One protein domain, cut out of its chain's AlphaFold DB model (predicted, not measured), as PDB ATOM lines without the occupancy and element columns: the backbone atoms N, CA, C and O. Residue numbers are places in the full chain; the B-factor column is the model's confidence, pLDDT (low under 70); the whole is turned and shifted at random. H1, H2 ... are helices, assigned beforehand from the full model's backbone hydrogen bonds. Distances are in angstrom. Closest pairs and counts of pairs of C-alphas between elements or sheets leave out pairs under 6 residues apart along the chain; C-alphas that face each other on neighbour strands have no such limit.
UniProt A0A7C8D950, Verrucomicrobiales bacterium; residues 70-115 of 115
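AT A GLANCE: This is residues 70 to 115 of the 115 residues of a protein of Verrucomicrobiales bacterium (UniProt A0A7C8D950). Two helices make an L: the longer one, H1, is a long arm, and at its far end the chain turns a tight corner into H2. After H2 the last stretch, residues 104 to 115, has no named element and folds back beside H2, and residues 70 to 80 of H1 stick out free. The printed part has 46 residues with two named helices, in the order H1 H2, and no named strand; its class is all helix. It is loose, with a radius of gyration of the C-alphas of 12.7 A, and elongated, spanning 36 by 21 by 14 A.

HOW THE PARTS SIT: H1, residues 70 to 87, is joined to H2, residues 91 to 103, by a tight link of 3 residues. The two are close but not clearly touching, with 2 pairs of C-alphas within 8 A. Their closest C-alphas, those of Ala 87 and Ala 93, are 6.3 A apart. Their lines stand about perpendicular, at 79 degrees, and their centres are 21.5 A apart. In H1 and H2 every O i to N i+4 pair is within hydrogen-bond range.

IN THESE COORDINATES: H1 begins at C-alpha 70, (0.115, -2.442, 45.340), and measures 25.7 A from first to last C-alpha over 18 residues, ending at C-alpha 87, (-0.234, -27.619, 50.443). H2 has 13 residues, measures 18.2 A and ends at C-alpha 103, (2.053, -35.802, 32.526).

THE WHOLE: The two C-alphas farthest apart, those of Glu 71 and Leu 103, are 36.5 A from each other. Without residues 70 to 80, the body of 35 residues spans 26 by 20 by 10 A. The printed part has no cut and ends at residue 115, the chain's last. The mean pLDDT of the printed part is 91.3, and residues 114 to 115 are under 70.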
ATOM      1  N   GLU A  70      -1.105  -1.630  45.199       94.75
ATOM      2  CA  GLU A  70       0.115  -2.442  45.340       94.75
ATOM      3  C   GLU A  70       0.120  -3.263  46.642       94.75
ATOM      4  O   GLU A  70       0.510  -4.429  46.666       94.75
ATOM      5  N   GLU A  71      -0.389  -2.692  47.732       92.12
ATOM      6  CA  GLU A  71      -0.483  -3.374  49.025       92.12
ATOM      7  C   GLU A  71      -1.446  -4.570  48.989       92.12
ATOM      8  O   GLU A  71      -1.163  -5.621  49.574       92.12
ATOM      9  N   GLU A  72      -2.571  -4.438  48.281       92.25
ATOM     10  CA  GLU A  72      -3.542  -5.513  48.066       92.25
ATOM     11  C   GLU A  72      -2.920  -6.639  47.225       92.25
ATOM     12  O   GLU A  72      -3.072  -7.825  47.543       92.25
ATOM     13  N   LEU A  73      -2.149  -6.278  46.195       93.12
ATOM     14  CA  LEU A  73      -1.435  -7.225  45.341       93.12
ATOM     15  C   LEU A  73      -0.355  -7.996  46.111       93.12
ATOM     16  O   LEU A  73      -0.271  -9.223  45.996       93.12
ATOM     17  N   ILE A  74       0.448  -7.304  46.924       93.75
ATOM     18  CA  ILE A  74       1.485  -7.920  47.766       93.75
ATOM     19  C   ILE A  74       0.855  -8.908  48.750       93.75
ATOM     20  O   ILE A  74       1.339 -10.036  48.886       93.75
ATOM     21  N   LYS A  75      -0.247  -8.531  49.410       91.75
ATOM     22  CA  LYS A  75      -0.969  -9.422  50.332       91.75
ATOM     23  C   LYS A  75      -1.460 -10.684  49.623       91.75
ATOM     24  O   LYS A  75      -1.196 -11.787  50.104       91.75
ATOM     25  N   ALA A  76      -2.097 -10.541  48.461       91.62
ATOM     26  CA  ALA A  76      -2.583 -11.678  47.682       91.62
ATOM     27  C   ALA A  76      -1.446 -12.602  47.212       91.62
ATOM     28  O   ALA A  76      -1.563 -13.826  47.301       91.62
ATOM     29  N   ARG A  77      -0.311 -12.039  46.778       92.56
ATOM     30  CA  ARG A  77       0.889 -12.811  46.418       92.56
ATOM     31  C   ARG A  77       1.424 -13.604  47.609       92.56
ATOM     32  O   ARG A  77       1.656 -14.806  47.491       92.56
ATOM     33  N   ASN A  78       1.606 -12.952  48.756       92.88
ATOM     34  CA  ASN A  78       2.132 -13.594  49.961       92.88
ATOM     35  C   ASN A  78       1.220 -14.725  50.440       92.88
ATOM     36  O   ASN A  78       1.705 -15.787  50.832       92.88
ATOM     37  N   LYS A  79      -0.097 -14.526  50.351       90.50
ATOM     38  CA  LYS A  79      -1.085 -15.566  50.632       90.50
ATOM     39  C   LYS A  79      -0.914 -16.771  49.711       90.50
ATOM     40  O   LYS A  79      -0.823 -17.882  50.222       90.50
ATOM     41  N   LEU A  80      -0.835 -16.572  48.394       90.56
ATOM     42  CA  LEU A  80      -0.647 -17.667  47.434       90.56
ATOM     43  C   LEU A  80       0.617 -18.480  47.731       90.56
ATOM     44  O   LEU A  80       0.575 -19.710  47.761       90.56
ATOM     45  N   ILE A  81       1.725 -17.795  48.018       91.38
ATOM     46  CA  ILE A  81       2.987 -18.438  48.403       91.38
ATOM     47  C   ILE A  81       2.799 -19.247  49.696       91.38
ATOM     48  O   ILE A  81       3.214 -20.403  49.774       91.38
ATOM     49  N   GLY A  82       2.149 -18.667  50.708       91.88
ATOM     50  CA  GLY A  82       1.858 -19.340  51.975       91.88
ATOM     51  C   GLY A  82       0.975 -20.579  51.804       91.88
ATOM     52  O   GLY A  82       1.296 -21.642  52.331       91.88
ATOM     53  N   GLN A  83      -0.094 -20.476  51.014       89.69
ATOM     54  CA  GLN A  83      -0.987 -21.594  50.702       89.69
ATOM     55  C   GLN A  83      -0.253 -22.722  49.976       89.69
ATOM     56  O   GLN A  83      -0.433 -23.883  50.334       89.69
ATOM     57  N   ARG A  84       0.628 -22.401  49.018       87.94
ATOM     58  CA  ARG A  84       1.453 -23.405  48.328       87.94
ATOM     59  C   ARG A  84       2.401 -24.115  49.297       87.94
ATOM     60  O   ARG A  84       2.519 -25.334  49.240       87.94
ATOM     61  N   LYS A  85       3.019 -23.388  50.238       90.31
ATOM     62  CA  LYS A  85       3.861 -23.986  51.292       90.31
ATOM     63  C   LYS A  85       3.083 -24.945  52.190       90.31
ATOM     64  O   LYS A  85       3.590 -26.018  52.493       90.31
ATOM     65  N   ILE A  86       1.862 -24.581  52.582       90.56
ATOM     66  CA  ILE A  86       0.983 -25.449  53.380       90.56
ATOM     67  C   ILE A  86       0.574 -26.683  52.569       90.56
ATOM     68  O   ILE A  86       0.678 -27.798  53.067       90.56
ATOM     69  N   ALA A  87       0.175 -26.512  51.305       87.44
ATOM     70  CA  ALA A  87      -0.234 -27.619  50.443       87.44
ATOM     71  C   ALA A  87       0.882 -28.660  50.248       87.44
ATOM     72  O   ALA A  87       0.605 -29.853  50.221       87.44
ATOM     73  N   ARG A  88       2.154 -28.236  50.203       88.25
ATOM     74  CA  ARG A  88       3.311 -29.148  50.127       88.25
ATOM     75  C   ARG A  88       3.506 -30.017  51.374       88.25
ATOM     76  O   ARG A  88       4.333 -30.919  51.332       88.25
ATOM     77  N   GLN A  89       2.794 -29.772  52.470       90.94
ATOM     78  CA  GLN A  89       2.845 -30.634  53.655       90.94
ATOM     79  C   GLN A  89       1.937 -31.865  53.521       90.94
ATOM     80  O   GLN A  89       2.084 -32.812  54.291       90.94
ATOM     81  N   ASP A  90       1.018 -31.867  52.552       94.19
ATOM     82  CA  ASP A  90       0.123 -32.987  52.285       94.19
ATOM     83  C   ASP A  90       0.722 -33.942  51.240       94.19
ATOM     84  O   ASP A  90       1.046 -33.548  50.117       94.19
ATOM     85  N   LEU A  91       0.856 -35.224  51.601       94.06
ATOM     86  CA  LEU A  91       1.425 -36.248  50.713       94.06
ATOM     87  C   LEU A  91       0.565 -36.475  49.463       94.06
ATOM     88  O   LEU A  91       1.104 -36.773  48.398       94.06
ATOM     89  N   GLY A  92      -0.760 -36.334  49.579       94.81
ATOM     90  CA  GLY A  92      -1.677 -36.465  48.450       94.81
ATOM     91  C   GLY A  92      -1.487 -35.341  47.434       94.81
ATOM     92  O   GLY A  92      -1.387 -35.605  46.238       94.81
ATOM     93  N   ALA A  93      -1.365 -34.102  47.910       91.56
ATOM     94  CA  ALA A  93      -1.068 -32.938  47.089       91.56
ATOM     95  C   ALA A  93       0.290 -33.066  46.386       91.56
ATOM     96  O   ALA A  93       0.374 -32.774  45.193       91.56
ATOM     97  N   GLN A  94       1.326 -33.554  47.079       93.31
ATOM     98  CA  GLN A  94       2.626 -33.812  46.450       93.31
ATOM     99  C   GLN A  94       2.543 -34.892  45.369       93.31
ATOM    100  O   GLN A  94       2.984 -34.667  44.245       93.31
ATOM    101  N   ALA A  95       1.924 -36.037  45.670       95.19
ATOM    102  CA  ALA A  95       1.764 -37.114  44.696       95.19
ATOM    103  C   ALA A  95       0.982 -36.648  43.458       95.19
ATOM    104  O   ALA A  95       1.358 -36.955  42.328       95.19
ATOM    105  N   PHE A  96      -0.089 -35.875  43.659       94.50
ATOM    106  CA  PHE A  96      -0.876 -35.311  42.569       94.50
ATOM    107  C   PHE A  96      -0.060 -34.332  41.718       94.50
ATOM    108  O   PHE A  96      -0.103 -34.418  40.491       94.50
ATOM    109  N   GLN A  97       0.720 -33.447  42.346       93.75
ATOM    110  CA  GLN A  97       1.567 -32.498  41.627       93.75
ATOM    111  C   GLN A  97       2.659 -33.210  40.816       93.75
ATOM    112  O   GLN A  97       2.793 -32.921  39.632       93.75
ATOM    113  N   SER A  98       3.361 -34.194  41.388       95.12
ATOM    114  CA  SER A  98       4.344 -35.004  40.651       95.12
ATOM    115  C   SER A  98       3.735 -35.726  39.448       95.12
ATOM    116  O   SER A  98       4.346 -35.767  38.382       95.12
ATOM    117  N   CYS A  99       2.519 -36.267  39.587       96.88
ATOM    118  CA  CYS A  99       1.797 -36.873  38.467       96.88
ATOM    119  C   CYS A  99       1.494 -35.859  37.356       96.88
ATOM    120  O   CYS A  99       1.631 -36.195  36.181       96.88
ATOM    121  N   LEU A 100       1.071 -34.638  37.704       95.62
ATOM    122  CA  LEU A 100       0.797 -33.587  36.722       95.62
ATOM    123  C   LEU A 100       2.071 -33.109  36.023       95.62
ATOM    124  O   LEU A 100       2.066 -32.964  34.804       95.62
ATOM    125  N   ASP A 101       3.155 -32.898  36.767       95.62
ATOM    126  CA  ASP A 101       4.428 -32.450  36.200       95.62
ATOM    127  C   ASP A 101       4.976 -33.464  35.184       95.62
ATOM    128  O   ASP A 101       5.390 -33.090  34.083       95.62
ATOM    129  N   GLU A 102       4.920 -34.759  35.515       97.06
ATOM    130  CA  GLU A 102       5.308 -35.838  34.604       97.06
ATOM    131  C   GLU A 102       4.371 -35.908  33.388       97.06
ATOM    132  O   GLU A 102       4.835 -35.982  32.251       97.06
ATOM    133  N   LEU A 103       3.052 -35.809  33.601       97.38
ATOM    134  CA  LEU A 103       2.053 -35.802  32.526       97.38
ATOM    135  C   LEU A 103       2.270 -34.647  31.536       97.38
ATOM    136  O   LEU A 103       2.049 -34.814  30.337       97.38
ATOM    137  N   TYR A 104       2.706 -33.485  32.022       95.12
ATOM    138  CA  TYR A 104       3.020 -32.317  31.199       95.12
ATOM    139  C   TYR A 104       4.434 -32.342  30.596       95.12
ATOM    140  O   TYR A 104       4.786 -31.433  29.846       95.12
ATOM    141  N   GLY A 105       5.236 -33.374  30.875       96.12
ATOM    142  CA  GLY A 105       6.590 -33.528  30.338       96.12
ATOM    143  C   GLY A 105       7.637 -32.622  30.992       96.12
ATOM    144  O   GLY A 105       8.692 -32.391  30.403       96.12
ATOM    145  N   LEU A 106       7.356 -32.097  32.188       95.69
ATOM    146  CA  LEU A 106       8.276 -31.256  32.963       95.69
ATOM    147  C   LEU A 106       9.236 -32.091  33.836       95.69
ATOM    148  O   LEU A 106      10.295 -31.596  34.224       95.69
ATOM    149  N   GLY A 107       8.876 -33.356  34.094       95.50
ATOM    150  CA  GLY A 107       9.549 -34.281  35.011       95.50
ATOM    151  C   GLY A 107       8.919 -34.263  36.409       95.50
ATOM    152  O   GLY A 107       8.550 -33.199  36.897       95.50
ATOM    153  N   PHE A 108       8.801 -35.423  37.063       94.50
ATOM    154  CA  PHE A 108       8.069 -35.592  38.337       94.50
ATOM    155  C   PHE A 108       8.468 -34.651  39.501       94.50
ATOM    156  O   PHE A 108       7.701 -34.512  40.459       94.50
ATOM    157  N   ASP A 109       9.658 -34.047  39.448       93.44
ATOM    158  CA  ASP A 109      10.244 -33.160  40.462       93.44
ATOM    159  C   ASP A 109      10.216 -31.669  40.060       93.44
ATOM    160  O   ASP A 109      10.827 -30.832  40.727       93.44
ATOM    161  N   ALA A 110       9.555 -31.302  38.956       92.81
ATOM    162  CA  ALA A 110       9.602 -29.942  38.413       92.81
ATOM    163  C   ALA A 110       9.123 -28.880  39.415       92.81
ATOM    164  O   ALA A 110       9.804 -27.870  39.609       92.81
ATOM    165  N   HIS A 111       8.010 -29.126  40.110       88.38
ATOM    166  CA  HIS A 111       7.485 -28.229  41.140       88.38
ATOM    167  C   HIS A 111       8.405 -28.057  42.365       88.38
ATOM    168  O   HIS A 111       8.180 -27.146  43.164       88.38
ATOM    169  N   GLU A 112       9.429 -28.898  42.552       87.56
ATOM    170  CA  GLU A 112      10.407 -28.728  43.634       87.56
ATOM    171  C   GLU A 112      11.445 -27.646  43.323       87.56
ATOM    172  O   GLU A 112      12.028 -27.087  44.250       87.56
ATOM    173  N   LYS A 113      11.648 -27.332  42.036       83.81
ATOM    174  CA  LYS A 113      12.627 -26.349  41.541       83.81
ATOM    175  C   LYS A 113      12.085 -24.917  41.544       83.81
ATOM    176  O   LYS A 113      12.851 -23.976  41.349       83.81
ATOM    177  N   GLU A 114      10.780 -24.754  41.749       69.81
ATOM    178  CA  GLU A 114      10.137 -23.462  41.980       69.81
ATOM    179  C   GLU A 114      10.308 -23.066  43.459       69.81
ATOM    180  O   GLU A 114       9.554 -23.526  44.323       69.81
ATOM    181  N   GLU A 115      11.320 -22.239  43.753       55.69
ATOM    182  CA  GLU A 115      11.437 -21.502  45.028       55.69
ATOM    183  C   GLU A 115      10.608 -20.209  45.026       55.69
ATOM    184  O   GLU A 115      10.787 -19.374  44.107       55.69
TER     185      GLU A 115